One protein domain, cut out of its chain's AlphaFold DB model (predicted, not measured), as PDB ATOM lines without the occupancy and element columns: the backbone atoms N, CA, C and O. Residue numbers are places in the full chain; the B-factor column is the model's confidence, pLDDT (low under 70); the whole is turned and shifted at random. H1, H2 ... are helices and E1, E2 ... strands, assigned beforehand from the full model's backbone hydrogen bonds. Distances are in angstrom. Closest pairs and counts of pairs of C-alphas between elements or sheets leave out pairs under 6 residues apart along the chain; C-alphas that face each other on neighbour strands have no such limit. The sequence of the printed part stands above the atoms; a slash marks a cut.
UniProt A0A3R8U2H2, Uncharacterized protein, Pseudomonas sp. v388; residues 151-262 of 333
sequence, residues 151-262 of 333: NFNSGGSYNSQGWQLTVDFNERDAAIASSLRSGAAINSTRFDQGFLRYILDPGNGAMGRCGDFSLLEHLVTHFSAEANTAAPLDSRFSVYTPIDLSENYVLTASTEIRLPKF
ATOM      1  N   ASN A 151       1.830  17.521 -10.307       91.75
ATOM      2  CA  ASN A 151       1.039  16.376  -9.874       91.75
ATOM      3  C   ASN A 151       1.124  16.250  -8.343       91.75
ATOM      4  O   ASN A 151       2.223  16.200  -7.780       91.75
ATOM      5  N   PHE A 152      -0.021  16.179  -7.659       92.44
ATOM      6  CA  PHE A 152      -0.105  16.139  -6.193       92.44
ATOM      7  C   PHE A 152       0.710  14.988  -5.584       92.44
ATOM      8  O   PHE A 152       1.307  15.135  -4.515       92.44
ATOM      9  N   ASN A 153       0.805  13.863  -6.295       94.75
ATOM     10  CA  ASN A 153       1.524  12.666  -5.868       94.75
ATOM     11  C   ASN A 153       3.033  12.710  -6.176       94.75
ATOM     12  O   ASN A 153       3.735  11.730  -5.939       94.75
ATOM     13  N   SER A 154       3.573  13.844  -6.641       92.44
ATOM     14  CA  SER A 154       4.995  13.988  -7.009       92.44
ATOM     15  C   SER A 154       5.966  14.236  -5.847       92.44
ATOM     16  O   SER A 154       7.148  14.461  -6.097       92.44
ATOM     17  N   GLY A 155       5.528  14.216  -4.584       86.12
ATOM     18  CA  GLY A 155       6.460  14.326  -3.444       86.12
ATOM     19  C   GLY A 155       6.353  15.580  -2.581       86.12
ATOM     20  O   GLY A 155       6.988  15.652  -1.528       86.12
ATOM     21  N   GLY A 156       5.602  16.587  -3.030       87.50
ATOM     22  CA  GLY A 156       5.614  17.934  -2.444       87.50
ATOM     23  C   GLY A 156       4.518  18.225  -1.416       87.50
ATOM     24  O   GLY A 156       4.571  19.264  -0.762       87.50
ATOM     25  N   SER A 157       3.539  17.338  -1.269       91.88
ATOM     26  CA  SER A 157       2.356  17.565  -0.437       91.88
ATOM     27  C   SER A 157       2.538  16.958   0.950       91.88
ATOM     28  O   SER A 157       2.893  15.788   1.063       91.88
ATOM     29  N   TYR A 158       2.277  17.728   2.009       94.00
ATOM     30  CA  TYR A 158       2.419  17.284   3.400       94.00
ATOM     31  C   TYR A 158       1.255  17.784   4.255       94.00
ATOM     32  O   TYR A 158       0.717  18.863   4.009       94.00
ATOM     33  N   ASN A 159       0.873  17.022   5.280       91.94
ATOM     34  CA  ASN A 159      -0.092  17.485   6.276       91.94
ATOM     35  C   ASN A 159       0.558  18.433   7.301       91.94
ATOM     36  O   ASN A 159       1.775  18.619   7.314       91.94
ATOM     37  N   SER A 160      -0.245  18.998   8.206       91.56
ATOM     38  CA  SER A 160       0.219  19.926   9.254       91.56
ATOM     39  C   SER A 160       1.249  19.318  10.211       91.56
ATOM     40  O   SER A 160       2.058  20.030  10.799       91.56
ATOM     41  N   GLN A 161       1.261  17.991  10.348       91.94
ATOM     42  CA  GLN A 161       2.268  17.283  11.129       91.94
ATOM     43  C   GLN A 161       3.570  17.092  10.338       91.94
ATOM     44  O   GLN A 161       4.591  16.784  10.941       91.94
ATOM     45  N   GLY A 162       3.567  17.273   9.019       93.06
ATOM     46  CA  GLY A 162       4.707  17.065   8.130       93.06
ATOM     47  C   GLY A 162       4.813  15.642   7.583       93.06
ATOM     48  O   GLY A 162       5.897  15.252   7.172       93.06
ATOM     49  N   TRP A 163       3.754  14.833   7.611       96.12
ATOM     50  CA  TRP A 163       3.705  13.563   6.873       96.12
ATOM     51  C   TRP A 163       3.340  13.814   5.419       96.12
ATOM     52  O   TRP A 163       2.437  14.608   5.155       96.12
ATOM     53  N   GLN A 164       4.024  13.139   4.495       95.62
ATOM     54  CA  GLN A 164       3.717  13.259   3.076       95.62
ATOM     55  C   GLN A 164       2.288  12.782   2.800       95.62
ATOM     56  O   GLN A 164       1.847  11.778   3.357       95.62
ATOM     57  N   LEU A 165       1.579  13.504   1.941       95.75
ATOM     58  CA  LEU A 165       0.244  13.172   1.473       95.75
ATOM     59  C   LEU A 165       0.298  12.618   0.051       95.75
ATOM     60  O   LEU A 165       1.047  13.117  -0.791       95.75
ATOM     61  N   THR A 166      -0.559  11.641  -0.210       95.94
ATOM     62  CA  THR A 166      -0.968  11.236  -1.554       95.94
ATOM     63  C   THR A 166      -2.480  11.351  -1.678       95.94
ATOM     64  O   THR A 166      -3.204  11.308  -0.680       95.94
ATOM     65  N   VAL A 167      -2.947  11.511  -2.909       94.25
ATOM     66  CA  VAL A 167      -4.357  11.528  -3.271       94.25
ATOM     67  C   VAL A 167      -4.653  10.390  -4.240       94.25
ATOM     68  O   VAL A 167      -3.851  10.100  -5.131       94.25
ATOM     69  N   ASP A 168      -5.797   9.749  -4.056       94.69
ATOM     70  CA  ASP A 168      -6.364   8.762  -4.970       94.69
ATOM     71  C   ASP A 168      -7.816   9.125  -5.303       94.69
ATOM     72  O   ASP A 168      -8.444   9.932  -4.607       94.69
ATOM     73  N   PHE A 169      -8.361   8.525  -6.353       93.44
ATOM     74  CA  PHE A 169      -9.797   8.553  -6.599       93.44
ATOM     75  C   PHE A 169     -10.545   7.777  -5.509       93.44
ATOM     76  O   PHE A 169      -9.998   6.875  -4.868       93.44
ATOM     77  N   ASN A 170     -11.827   8.088  -5.315       91.69
ATOM     78  CA  ASN A 170     -12.714   7.152  -4.624       91.69
ATOM     79  C   ASN A 170     -12.864   5.844  -5.438       91.69
ATOM     80  O   ASN A 170     -12.503   5.778  -6.613       91.69
ATOM     81  N   GLU A 171     -13.410   4.792  -4.821       93.31
ATOM     82  CA  GLU A 171     -13.515   3.459  -5.442       93.31
ATOM     83  C   GLU A 171     -14.234   3.478  -6.803       93.31
ATOM     84  O   GLU A 171     -13.788   2.841  -7.760       93.31
ATOM     85  N   ARG A 172     -15.322   4.249  -6.906       91.06
ATOM     86  CA  ARG A 172     -16.115   4.388  -8.133       91.06
ATOM     87  C   ARG A 172     -15.296   5.037  -9.247       91.06
ATOM     88  O   ARG A 172     -15.219   4.496 -10.348       91.06
ATOM     89  N   ASP A 173     -14.677   6.176  -8.964       92.62
ATOM     90  CA  ASP A 173     -13.952   6.959  -9.963       92.62
ATOM     91  C   ASP A 173     -12.634   6.261 -10.349       92.62
ATOM     92  O   ASP A 173     -12.244   6.289 -11.514       92.62
ATOM     93  N   ALA A 174     -12.015   5.509  -9.429       94.69
ATOM     94  CA  ALA A 174     -10.872   4.641  -9.714       94.69
ATOM     95  C   ALA A 174     -11.226   3.519 -10.706       94.69
ATOM     96  O   ALA A 174     -10.450   3.229 -11.626       94.69
ATOM     97  N   ALA A 175     -12.400   2.897 -10.544       95.56
ATOM     98  CA  ALA A 175     -12.885   1.862 -11.453       95.56
ATOM     99  C   ALA A 175     -13.145   2.429 -12.858       95.56
ATOM    100  O   ALA A 175     -12.693   1.846 -13.845       95.56
ATOM    101  N   ILE A 176     -13.789   3.595 -12.945       95.12
ATOM    102  CA  ILE A 176     -14.064   4.278 -14.219       95.12
ATOM    103  C   ILE A 176     -12.767   4.734 -14.893       95.12
ATOM    104  O   ILE A 176     -12.558   4.486 -16.079       95.12
ATOM    105  N   ALA A 177     -11.848   5.350 -14.147       95.44
ATOM    106  CA  ALA A 177     -10.566   5.783 -14.691       95.44
ATOM    107  C   ALA A 177      -9.748   4.600 -15.226       95.44
ATOM    108  O   ALA A 177      -9.132   4.699 -16.291       95.44
ATOM    109  N   SER A 178      -9.778   3.462 -14.527       96.31
ATOM    110  CA  SER A 178      -9.141   2.219 -14.975       96.31
ATOM    111  C   SER A 178      -9.818   1.637 -16.221       96.31
ATOM    112  O   SER A 178      -9.125   1.236 -17.160       96.31
ATOM    113  N   SER A 179     -11.155   1.634 -16.257       94.81
ATOM    114  CA  SER A 179     -11.970   1.232 -17.414       94.81
ATOM    115  C   SER A 179     -11.603   2.054 -18.650       94.81
ATOM    116  O   SER A 179     -11.149   1.502 -19.650       94.81
ATOM    117  N   LEU A 180     -11.653   3.383 -18.555       95.25
ATOM    118  CA  LEU A 180     -11.319   4.286 -19.657       95.25
ATOM    119  C   LEU A 180      -9.873   4.158 -20.136       95.25
ATOM    120  O   LEU A 180      -9.625   4.144 -21.340       95.25
ATOM    121  N   ARG A 181      -8.908   4.047 -19.213       95.25
ATOM    122  CA  ARG A 181      -7.485   3.896 -19.561       95.25
ATOM    123  C   ARG A 181      -7.186   2.595 -20.301       95.25
ATOM    124  O   ARG A 181      -6.254   2.567 -21.101       95.25
ATOM    125  N   SER A 182      -7.933   1.531 -20.012       93.69
ATOM    126  CA  SER A 182      -7.745   0.210 -20.627       93.69
ATOM    127  C   SER A 182      -8.689  -0.067 -21.804       93.69
ATOM    128  O   SER A 182      -8.422  -0.970 -22.599       93.69
ATOM    129  N   GLY A 183      -9.769   0.704 -21.934       93.56
ATOM    130  CA  GLY A 183     -10.796   0.541 -22.954       93.56
ATOM    131  C   GLY A 183     -10.363   0.980 -24.354       93.56
ATOM    132  O   GLY A 183      -9.447   1.779 -24.539       93.56
ATOM    133  N   ALA A 184     -11.060   0.480 -25.378       95.19
ATOM    134  CA  ALA A 184     -10.765   0.811 -26.776       95.19
ATOM    135  C   ALA A 184     -11.144   2.258 -27.151       95.19
ATOM    136  O   ALA A 184     -10.477   2.865 -27.994       95.19
ATOM    137  N   ALA A 185     -12.165   2.827 -26.494       95.81
ATOM    138  CA  ALA A 185     -12.694   4.161 -26.778       95.81
ATOM    139  C   ALA A 185     -11.631   5.268 -26.687       95.81
ATOM    140  O   ALA A 185     -11.611   6.167 -27.527       95.81
ATOM    141  N   ILE A 186     -10.684   5.175 -25.741       96.06
ATOM    142  CA  ILE A 186      -9.625   6.184 -25.557       96.06
ATOM    143  C   ILE A 186      -8.744   6.365 -26.804       96.06
ATOM    144  O   ILE A 186      -8.172   7.431 -27.012       96.06
ATOM    145  N   ASN A 187      -8.657   5.346 -27.665       95.88
ATOM    146  CA  ASN A 187      -7.810   5.372 -28.859       95.88
ATOM    147  C   ASN A 187      -8.479   6.032 -30.070       95.88
ATOM    148  O   ASN A 187      -7.791   6.386 -31.024       95.88
ATOM    149  N   SER A 188      -9.808   6.157 -30.064       96.69
ATOM    150  CA  SER A 188     -10.587   6.649 -31.210       96.69
ATOM    151  C   SER A 188     -11.532   7.796 -30.865       96.69
ATOM    152  O   SER A 188     -12.169   8.357 -31.755       96.69
ATOM    153  N   THR A 189     -11.631   8.147 -29.583       98.00
ATOM    154  CA  THR A 189     -12.384   9.307 -29.121       98.00
ATOM    155  C   THR A 189     -11.810  10.603 -29.675       98.00
ATOM    156  O   THR A 189     -10.605  10.737 -29.900       98.00
ATOM    157  N   ARG A 190     -12.694  11.578 -29.880       98.19
ATOM    158  CA  ARG A 190     -12.324  12.946 -30.260       98.19
ATOM    159  C   ARG A 190     -11.747  13.762 -29.104       98.19
ATOM    160  O   ARG A 190     -11.149  14.800 -29.367       98.19
ATOM    161  N   PHE A 191     -11.926  13.320 -27.858       98.00
ATOM    162  CA  PHE A 191     -11.243  13.922 -26.714       98.00
ATOM    163  C   PHE A 191      -9.726  13.757 -26.854       98.00
ATOM    164  O   PHE A 191      -9.236  12.703 -27.260       98.00
ATOM    165  N   ASP A 192      -8.979  14.795 -26.483       97.75
ATOM    166  CA  ASP A 192      -7.519  14.757 -26.485       97.75
ATOM    167  C   ASP A 192      -7.010  13.667 -25.529       97.75
ATOM    168  O   ASP A 192      -7.334  13.628 -24.342       97.75
ATOM    169  N   GLN A 193      -6.200  12.747 -26.044       96.81
ATOM    170  CA  GLN A 193      -5.729  11.606 -25.262       96.81
ATOM    171  C   GLN A 193      -4.703  12.023 -24.200       96.81
ATOM    172  O   GLN A 193      -4.523  11.309 -23.214       96.81
ATOM    173  N   GLY A 194      -4.006  13.146 -24.393       96.75
ATOM    174  CA  GLY A 194      -3.164  13.765 -23.370       96.75
ATOM    175  C   GLY A 194      -4.002  14.267 -22.204       96.75
ATOM    176  O   GLY A 194      -3.728  13.876 -21.070       96.75
ATOM    177  N   PHE A 195      -5.075  15.003 -22.498       96.88
ATOM    178  CA  PHE A 195      -6.063  15.442 -21.515       96.88
ATOM    179  C   PHE A 195      -6.669  14.255 -20.759       96.88
ATOM    180  O   PHE A 195      -6.682  14.258 -19.533       96.88
ATOM    181  N   LEU A 196      -7.092  13.193 -21.454       97.06
ATOM    182  CA  LEU A 196      -7.640  12.008 -20.785       97.06
ATOM    183  C   LEU A 196      -6.609  11.329 -19.878       97.06
ATOM    184  O   LEU A 196      -6.913  10.999 -18.738       97.06
ATOM    185  N   ARG A 197      -5.360  11.150 -20.322       95.75
ATOM    186  CA  ARG A 197      -4.311  10.602 -19.441       95.75
ATOM    187  C   ARG A 197      -4.057  11.493 -18.228       95.75
ATOM    188  O   ARG A 197      -3.811  10.950 -17.151       95.75
ATOM    189  N   TYR A 198      -4.117  12.809 -18.430       95.69
ATOM    190  CA  TYR A 198      -3.947  13.822 -17.402       95.69
ATOM    191  C   TYR A 198      -5.064  13.743 -16.358       95.69
ATOM    192  O   TYR A 198      -4.760  13.484 -15.200       95.69
ATOM    193  N   ILE A 199      -6.334  13.878 -16.750       95.06
ATOM    194  CA  ILE A 199      -7.470  13.922 -15.814       95.06
ATOM    195  C   ILE A 199      -7.751  12.561 -15.163       95.06
ATOM    196  O   ILE A 199      -8.205  12.498 -14.027       95.06
ATOM    197  N   LEU A 200      -7.431  11.455 -15.842       95.31
ATOM    198  CA  LEU A 200      -7.568  10.113 -15.271       95.31
ATOM    199  C   LEU A 200      -6.403   9.750 -14.337       95.31
ATOM    200  O   LEU A 200      -6.375   8.634 -13.825       95.31
ATOM    201  N   ASP A 201      -5.416  10.629 -14.132       95.06
ATOM    202  CA  ASP A 201      -4.393  10.465 -13.096       95.06
ATOM    203  C   ASP A 201      -4.896  11.036 -11.770       95.06
ATOM    204  O   ASP A 201      -5.245  12.215 -11.733       95.06
ATOM    205  N   PRO A 202      -4.909  10.267 -10.668       94.44
ATOM    206  CA  PRO A 202      -5.452  10.770  -9.412       94.44
ATOM    207  C   PRO A 202      -4.688  11.989  -8.886       94.44
ATOM    208  O   PRO A 202      -5.298  12.897  -8.326       94.44
ATOM    209  N   GLY A 203      -3.376  12.071  -9.126       93.56
ATOM    210  CA  GLY A 203      -2.559  13.209  -8.711       93.56
ATOM    211  C   GLY A 203      -2.862  14.504  -9.471       93.56
ATOM    212  O   GLY A 203      -2.398  15.560  -9.047       93.56
ATOM    213  N   ASN A 204      -3.638  14.436 -10.554       92.31
ATOM    214  CA  ASN A 204      -4.071  15.587 -11.344       92.31
ATOM    215  C   ASN A 204      -5.594  15.799 -11.267       92.31
ATOM    216  O   ASN A 204      -6.045  16.921 -11.073       92.31
ATOM    217  N   GLY A 205      -6.393  14.736 -11.413       90.25
ATOM    218  CA  GLY A 205      -7.842  14.835 -11.594       90.25
ATOM    219  C   GLY A 205      -8.709  14.495 -10.386       90.25
ATOM    220  O   GLY A 205      -9.871  14.888 -10.381       90.25
ATOM    221  N   ALA A 206      -8.195  13.830  -9.341       89.50
ATOM    222  CA  ALA A 206      -9.034  13.427  -8.197       89.50
ATOM    223  C   ALA A 206      -9.601  14.629  -7.423       89.50
ATOM    224  O   ALA A 206     -10.694  14.571  -6.868       89.50
ATOM    225  N   MET A 207      -8.861  15.738  -7.412       82.50
ATOM    226  CA  MET A 207      -9.288  17.003  -6.806       82.50
ATOM    227  C   MET A 207      -9.827  18.006  -7.843       82.50
ATOM    228  O   MET A 207     -10.044  19.170  -7.504       82.50
ATOM    229  N   GLY A 208      -9.988  17.573  -9.099       74.25
ATOM    230  CA  GLY A 208     -10.433  18.394 -10.222       74.25
ATOM    231  C   GLY A 208     -11.936  18.678 -10.210       74.25
ATOM    232  O   GLY A 208     -12.667  18.256  -9.309       74.25
ATOM    233  N   ARG A 209     -12.405  19.418 -11.222       68.50
ATOM    234  CA  ARG A 209     -13.812  19.835 -11.321       68.50
ATOM    235  C   ARG A 209     -14.669  18.909 -12.168       68.50
ATOM    236  O   ARG A 209     -15.870  19.167 -12.240       68.50
ATOM    237  N   CYS A 210     -14.090  17.865 -12.765       63.78
ATOM    238  CA  CYS A 210     -14.788  16.967 -13.682       63.78
ATOM    239  C   CYS A 210     -15.952  16.301 -12.946       63.78
ATOM    240  O   CYS A 210     -15.788  15.332 -12.207       63.78
ATOM    241  N   GLY A 211     -17.126  16.916 -13.095       63.50
ATOM    242  CA  GLY A 211     -18.233  16.860 -12.146       63.50
ATOM    243  C   GLY A 211     -18.961  15.527 -12.050       63.50
ATOM    244  O   GLY A 211     -19.962  15.486 -11.353       63.50
ATOM    245  N   ASP A 212     -18.511  14.487 -12.759       85.25
ATOM    246  CA  ASP A 212     -18.802  13.066 -12.528       85.25
ATOM    247  C   ASP A 212     -18.031  12.221 -13.567       85.25
ATOM    248  O   ASP A 212     -18.227  12.385 -14.776       85.25
ATOM    249  N   PHE A 213     -17.174  11.289 -13.134       90.69
ATOM    250  CA  PHE A 213     -16.379  10.474 -14.066       90.69
ATOM    251  C   PHE A 213     -17.243   9.551 -14.937       90.69
ATOM    252  O   PHE A 213     -16.832   9.225 -16.051       90.69
ATOM    253  N   SER A 214     -18.454   9.174 -14.506       92.19
ATOM    254  CA  SER A 214     -19.350   8.360 -15.339       92.19
ATOM    255  C   SER A 214     -19.880   9.148 -16.537       92.19
ATOM    256  O   SER A 214     -20.065   8.575 -17.609       92.19
ATOM    257  N   LEU A 215     -20.102  10.459 -16.389       93.94
ATOM    258  CA  LEU A 215     -20.462  11.299 -17.532       93.94
ATOM    259  C   LEU A 215     -19.289  11.424 -18.504       93.94
ATOM    260  O   LEU A 215     -19.485  11.310 -19.713       93.94
ATOM    261  N   LEU A 216     -18.071  11.626 -17.990       94.94
ATOM    262  CA  LEU A 216     -16.878  11.658 -18.833       94.94
ATOM    263  C   LEU A 216     -16.711  10.335 -19.592       94.94
ATOM    264  O   LEU A 216     -16.490  10.362 -20.799       94.94
ATOM    265  N   GLU A 217     -16.876   9.188 -18.928       95.69
ATOM    266  CA  GLU A 217     -16.811   7.868 -19.568       95.69
ATOM    267  C   GLU A 217     -17.838   7.710 -20.683       95.69
ATOM    268  O   GLU A 217     -17.502   7.265 -21.789       95.69
ATOM    269  N   HIS A 218     -19.070   8.144 -20.420       96.69
ATOM    270  CA  HIS A 218     -20.129   8.155 -21.414       96.69
ATOM    271  C   HIS A 218     -19.748   8.980 -22.643       96.69
ATOM    272  O   HIS A 218     -19.806   8.480 -23.765       96.69
ATOM    273  N   LEU A 219     -19.332  10.232 -22.446       96.81
ATOM    274  CA  LEU A 219     -18.997  11.139 -23.544       96.81
ATOM    275  C   LEU A 219     -17.761  10.660 -24.313       96.81
ATOM    276  O   LEU A 219     -17.770  10.668 -25.543       96.81
ATOM    277  N   VAL A 220     -16.726  10.186 -23.617       97.44
ATOM    278  CA  VAL A 220     -15.529   9.620 -24.253       97.44
ATOM    279  C   VAL A 220     -15.906   8.449 -25.153       97.44
ATOM    280  O   VAL A 220     -15.441   8.399 -26.294       97.44
ATOM    281  N   THR A 221     -16.778   7.556 -24.680       97.81
ATOM    282  CA  THR A 221     -17.252   6.399 -25.450       97.81
ATOM    283  C   THR A 221     -18.145   6.828 -26.612       97.81
ATOM    284  O   THR A 221     -17.906   6.419 -27.749       97.81
ATOM    285  N   HIS A 222     -19.121   7.705 -26.368       97.56
ATOM    286  CA  HIS A 222     -20.062   8.198 -27.375       97.56
ATOM    287  C   HIS A 222     -19.368   8.922 -28.538       97.56
ATOM    288  O   HIS A 222     -19.737   8.735 -29.694       97.56
ATOM    289  N   PHE A 223     -18.336   9.717 -28.252       97.44
ATOM    290  CA  PHE A 223     -17.572  10.457 -29.262       97.44
ATOM    291  C   PHE A 223     -16.357   9.685 -29.802       97.44
ATOM    292  O   PHE A 223     -15.429  10.292 -30.343       97.44
ATOM    293  N   SER A 224     -16.363   8.356 -29.672       97.88
ATOM    294  CA  SER A 224     -15.355   7.440 -30.215       97.88
ATOM    295  C   SER A 224     -15.928   6.524 -31.301       97.88
ATOM    296  O   SER A 224     -17.119   6.569 -31.610       97.88
ATOM    297  N   ALA A 225     -15.091   5.653 -31.870       97.19
ATOM    298  CA  ALA A 225     -15.562   4.591 -32.762       97.19
ATOM    299  C   ALA A 225     -16.438   3.544 -32.037       97.19
ATOM    300  O   ALA A 225     -17.161   2.800 -32.693       97.19
ATOM    301  N   GLU A 226     -16.418   3.529 -30.702       95.94
ATOM    302  CA  GLU A 226     -17.170   2.614 -29.838       95.94
ATOM    303  C   GLU A 226     -18.531   3.191 -29.400       95.94
ATOM    304  O   GLU A 226     -19.109   2.747 -28.408       95.94
ATOM    305  N   ALA A 227     -19.065   4.196 -30.105       93.50
ATOM    306  CA  ALA A 227     -20.270   4.935 -29.706       93.50
ATOM    307  C   ALA A 227     -21.501   4.053 -29.417       93.50
ATOM    308  O   ALA A 227     -22.336   4.394 -28.582       93.50
ATOM    309  N   ASN A 228     -21.611   2.905 -30.088       92.25
ATOM    310  CA  ASN A 228     -22.673   1.913 -29.902       92.25
ATOM    311  C   ASN A 228     -22.552   1.099 -28.600       92.25
ATOM    312  O   ASN A 228     -23.487   0.380 -28.254       92.25
ATOM    313  N   THR A 229     -21.418   1.187 -27.907       92.00
ATOM    314  CA  THR A 229     -21.161   0.530 -26.617       92.00
ATOM    315  C   THR A 229     -21.350   1.464 -25.424       92.00
ATOM    316  O   THR A 229     -21.302   1.002 -24.285       92.00
ATOM    317  N   ALA A 230     -21.587   2.760 -25.668       90.06
ATOM    318  CA  ALA A 230     -21.824   3.730 -24.608       90.06
ATOM    319  C   ALA A 230     -23.037   3.307 -23.766       90.06
ATOM    320  O   ALA A 230     -24.120   3.038 -24.299       90.06
ATOM    321  N   ALA A 231     -22.846   3.240 -22.448       89.44
ATOM    322  CA  ALA A 231     -23.934   2.978 -21.518       89.44
ATOM    323  C   ALA A 231     -25.007   4.079 -21.631       89.44
ATOM    324  O   ALA A 231     -24.698   5.198 -22.017       89.44
ATOM    325  N   PRO A 232     -26.283   3.822 -21.316       90.06
ATOM    326  CA  PRO A 232     -27.269   4.895 -21.256       90.06
ATOM    327  C   PRO A 232     -26.895   5.937 -20.195       90.06
ATOM    328  O   PRO A 232     -26.463   5.576 -19.098       90.06
ATOM    329  N   LEU A 233     -27.120   7.218 -20.498       92.25
ATOM    330  CA  LEU A 233     -26.968   8.283 -19.508       92.25
ATOM    331  C   LEU A 233     -27.965   8.098 -18.370       92.25
ATOM    332  O   LEU A 233     -29.157   7.869 -18.584       92.25
ATOM    333  N   ASP A 234     -27.466   8.239 -17.150       91.50
ATOM    334  CA  ASP A 234     -28.300   8.216 -15.962       91.50
ATOM    335  C   ASP A 234     -29.133   9.505 -15.877       91.50
ATOM    336  O   ASP A 234     -28.632  10.618 -16.053       91.50
ATOM    337  N   SER A 235     -30.415   9.352 -15.552       93.50
ATOM    338  CA  SER A 235     -31.348  10.446 -15.273       93.50
ATOM    339  C   SER A 235     -30.843  11.470 -14.245       93.50
ATOM    340  O   SER A 235     -31.285  12.622 -14.279       93.50
ATOM    341  N   ARG A 236     -29.898  11.098 -13.368       93.00
ATOM    342  CA  ARG A 236     -29.263  12.014 -12.403       93.00
ATOM    343  C   ARG A 236     -28.559  13.203 -13.055       93.00
ATOM    344  O   ARG A 236     -28.426  14.236 -12.416       93.00
ATOM    345  N   PHE A 237     -28.166  13.094 -14.325       94.75
ATOM    346  CA  PHE A 237     -27.530  14.191 -15.055       94.75
ATOM    347  C   PHE A 237     -28.506  15.268 -15.543       94.75
ATOM    348  O   PHE A 237     -28.061  16.278 -16.079       94.75
ATOM    349  N   SER A 238     -29.818  15.096 -15.352       96.50
ATOM    350  CA  SER A 238     -30.826  16.088 -15.760       96.50
ATOM    351  C   SER A 238     -30.869  17.349 -14.898       96.50
ATOM    352  O   SER A 238     -31.438  18.358 -15.313       96.50
ATOM    353  N   VAL A 239     -30.272  17.302 -13.705       95.38
ATOM    354  CA  VAL A 239     -30.134  18.444 -12.800       95.38
ATOM    355  C   VAL A 239     -28.735  18.413 -12.215       95.38
ATOM    356  O   VAL A 239     -28.341  17.422 -11.596       95.38
ATOM    357  N   TYR A 240     -27.992  19.504 -12.372       92.62
ATOM    358  CA  TYR A 240     -26.663  19.600 -11.793       92.62
ATOM    359  C   TYR A 240     -26.715  19.526 -10.268       92.62
ATOM    360  O   TYR A 240     -27.343  20.347  -9.595       92.62
ATOM    361  N   THR A 241     -26.007  18.538  -9.726       89.12
ATOM    362  CA  THR A 241     -25.776  18.401  -8.290       89.12
ATOM    363  C   THR A 241     -24.311  18.717  -8.000       89.12
ATOM    364  O   THR A 241     -23.440  17.963  -8.442       89.12
ATOM    365  N   PRO A 242     -24.013  19.811  -7.273       83.88
ATOM    366  CA  PRO A 242     -22.654  20.113  -6.852       83.88
ATOM    367  C   PRO A 242     -22.074  18.961  -6.036       83.88
ATOM    368  O   PRO A 242     -22.722  18.474  -5.110       83.88
ATOM    369  N   ILE A 243     -20.850  18.552  -6.362       76.06
ATOM    370  CA  ILE A 243     -20.155  17.527  -5.590       76.06
ATOM    371  C   ILE A 243     -19.480  18.165  -4.376       76.06
ATOM    372  O   ILE A 243     -18.802  19.190  -4.493       76.06
ATOM    373  N   ASP A 244     -19.619  17.525  -3.214       77.88
ATOM    374  CA  ASP A 244     -18.705  17.759  -2.106       77.88
ATOM    375  C   ASP A 244     -17.336  17.174  -2.473       77.88
ATOM    376  O   ASP A 244     -17.138  15.959  -2.500       77.88
ATOM    377  N   LEU A 245     -16.373  18.053  -2.764       71.44
ATOM    378  CA  LEU A 245     -15.015  17.648  -3.132       71.44
ATOM    379  C   LEU A 245     -14.392  16.695  -2.104       71.44
ATOM    380  O   LEU A 245     -13.567  15.873  -2.484       71.44
ATOM    381  N   SER A 246     -14.772  16.776  -0.825       72.19
ATOM    382  CA  SER A 246     -14.234  15.891   0.213       72.19
ATOM    383  C   SER A 246     -14.674  14.429   0.087       72.19
ATOM    384  O   SER A 246     -14.018  13.566   0.666       72.19
ATOM    385  N   GLU A 247     -15.720  14.147  -0.693       78.44
ATOM    386  CA  GLU A 247     -16.207  12.793  -0.992       78.44
ATOM    387  C   GLU A 247     -15.642  12.242  -2.318       78.44
ATOM    388  O   GLU A 247     -15.762  11.051  -2.616       78.44
ATOM    389  N   ASN A 248     -14.991  13.091  -3.117       80.19
ATOM    390  CA  ASN A 248     -14.545  12.748  -4.470       80.19
ATOM    391  C   ASN A 248     -13.127  12.165  -4.546       80.19
ATOM    392  O   ASN A 248     -12.731  11.632  -5.581       80.19
ATOM    393  N   TYR A 249     -12.366  12.231  -3.455       89.81
ATOM    394  CA  TYR A 249     -11.002  11.718  -3.403       89.81
ATOM    395  C   TYR A 249     -10.687  11.069  -2.058       89.81
ATOM    396  O   TYR A 249     -11.317  11.336  -1.034       89.81
ATOM    397  N   VAL A 250      -9.636  10.256  -2.051       92.62
ATOM    398  CA  VAL A 250      -9.061   9.655  -0.849       92.62
ATOM    399  C   VAL A 250      -7.693  10.280  -0.600       92.62
ATOM    400  O   VAL A 250      -6.778  10.115  -1.399       92.62
ATOM    401  N   LEU A 251      -7.530  10.990   0.520       93.56
ATOM    402  CA  LEU A 251      -6.213  11.446   0.979       93.56
ATOM    403  C   LEU A 251      -5.600  10.423   1.929       93.56
ATOM    404  O   LEU A 251      -6.209  10.052   2.932       93.56
ATOM    405  N   THR A 252      -4.358  10.037   1.655       95.69
ATOM    406  CA  THR A 252      -3.584   9.127   2.502       95.69
ATOM    407  C   THR A 252      -2.339   9.834   3.016       95.69
ATOM    408  O   THR A 252      -1.578  10.418   2.247       95.69
ATOM    409  N   ALA A 253      -2.118   9.782   4.331       96.19
ATOM    410  CA  ALA A 253      -0.875  10.239   4.939       96.19
ATOM    411  C   ALA A 253       0.121   9.080   5.038       96.19
ATOM    412  O   ALA A 253      -0.209   8.007   5.545       96.19
ATOM    413  N   SER A 254       1.352   9.310   4.589       94.62
ATOM    414  CA  SER A 254       2.455   8.373   4.772       94.62
ATOM    415  C   SER A 254       2.763   8.181   6.257       94.62
ATOM    416  O   SER A 254       2.726   9.130   7.039       94.62
ATOM    417  N   THR A 255       3.128   6.960   6.640       94.69
ATOM    418  CA  THR A 255       3.675   6.633   7.967       94.69
ATOM    419  C   THR A 255       5.203   6.609   7.991       94.69
ATOM    420  O   THR A 255       5.797   6.401   9.047       94.69
ATOM    421  N   GLU A 256       5.849   6.811   6.839       94.25
ATOM    422  CA  GLU A 256       7.296   6.629   6.660       94.25
ATOM    423  C   GLU A 256       7.983   7.897   6.149       94.25
ATOM    424  O   GLU A 256       9.084   8.228   6.590       94.25
ATOM    425  N   ILE A 257       7.324   8.646   5.262       94.38
ATOM    426  CA  ILE A 257       7.918   9.804   4.598       94.38
ATOM    427  C   ILE A 257       7.474  11.089   5.292       94.38
ATOM    428  O   ILE A 257       6.290  11.432   5.352       94.38
ATOM    429  N   ARG A 258       8.460  11.819   5.813       93.31
ATOM    430  CA  ARG A 258       8.291  13.115   6.467       93.31
ATOM    431  C   ARG A 258       8.847  14.231   5.603       93.31
ATOM    432  O   ARG A 258       9.842  14.036   4.909       93.31
ATOM    433  N   LEU A 259       8.256  15.414   5.749       91.31
ATOM    434  CA  LEU A 259       8.841  16.664   5.300       91.31
ATOM    435  C   LEU A 259      10.275  16.704   5.835       91.31
ATOM    436  O   LEU A 259      10.462  16.606   7.059       91.31
ATOM    437  N   PRO A 260      11.285  16.793   4.953       86.19
ATOM    438  CA  PRO A 260      12.665  16.852   5.387       86.19
ATOM    439  C   PRO A 260      12.823  17.973   6.404       86.19
ATOM    440  O   PRO A 260      12.339  19.090   6.199       86.19
ATOM    441  N   LYS A 261      13.486  17.674   7.524       82.75
ATOM    442  CA  LYS A 261      13.791  18.710   8.507       82.75
ATOM    443  C   LYS A 261      14.601  19.785   7.800       82.75
ATOM    444  O   LYS A 261      15.648  19.496   7.223       82.75
ATOM    445  N   PHE A 262      14.106  21.016   7.842       81.94
ATOM    446  CA  PHE A 262      14.865  22.139   7.334       81.94
ATOM    447  C   PHE A 262      16.141  22.278   8.162       81.94
ATOM    448  O   PHE A 262      16.092  22.511   9.370       81.94
TER     449      PHE A 262
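What this domain is: This is residues 151 to 262 of the 333 residues of an uncharacterized protein of Pseudomonas sp. v388 (UniProt A0A3R8U2H2). A two-stranded ribbon, E1 with E2, makes one end of an elongated model, and a loose group of three helices, H1, H2 and H4, makes the other, with short H3 between the ribbon and H2. Beyond H4 a long loop, residues 223 to 234, leads to short H5, far from the middle, and residues 239 to 248 lead back to the ribbon. The printed part has 112 residues, in the order E1 H1 H2 H3 H4 H5 E2, the sheet antiparallel; the class is mixed, helices and strands, with under half of the residues in named elements. It is loose, with a radius of gyration of the C-alphas of 16.4 A, and spans 55 by 30 by 18 A.

Where its parts are: After residues 151 to 162, E1 covers residues 163 to 169, 19.7 A, from C-alpha 163 at (3.705, 13.563, 6.873). H1 is residues 171 to 182, 16.6 A; H2, 193 to 199, 9.9 A; H3, 202 to 205, 5.2 A; H4, 213 to 222, 14.0 A; H5, 235 to 238, 5.7 A. E2, residues 249 to 258, 21.7 A, bends by 84 degrees at residue 255 and ends at C-alpha 258 (8.291, 13.115, 6.467).

How they stand to each other: E1 and E2 are antiparallel, 153 degrees between directions, with N 166 and O 252 at 2.9 A and N 254 and O 164 at 2.8 A. The closest C-alphas of E1 and H3, Asp 168 and Pro 202, are 5.0 A apart. H1 and H4 touch, closest at the C-alphas of Asp 173 and Phe 213, 5.9 A, the same way at a shallow tilt of 25 degrees. H1 and H2 are close but not clearly touching, 7.4 A between the C-alphas of Arg 181 and Arg 197. H2 and H3 only just touch, only at the corner, with 3 pairs of C-alphas within 8 A, the closest being Ile 199 and Gly 205, 4.3 A. H5 touches no helix. In H1, H2 and H4 every O i to N i+4 pair is within hydrogen-bond range; H3 and H5 are too short for one.

The domain as a whole: The C-alphas farthest apart, Asn 228 and Phe 262, are 56.6 A apart. The printed part has no cut, and H4 to H5 is a long link. Mean pLDDT of the printed part is 91.7; residues 209 to 211 are under 70.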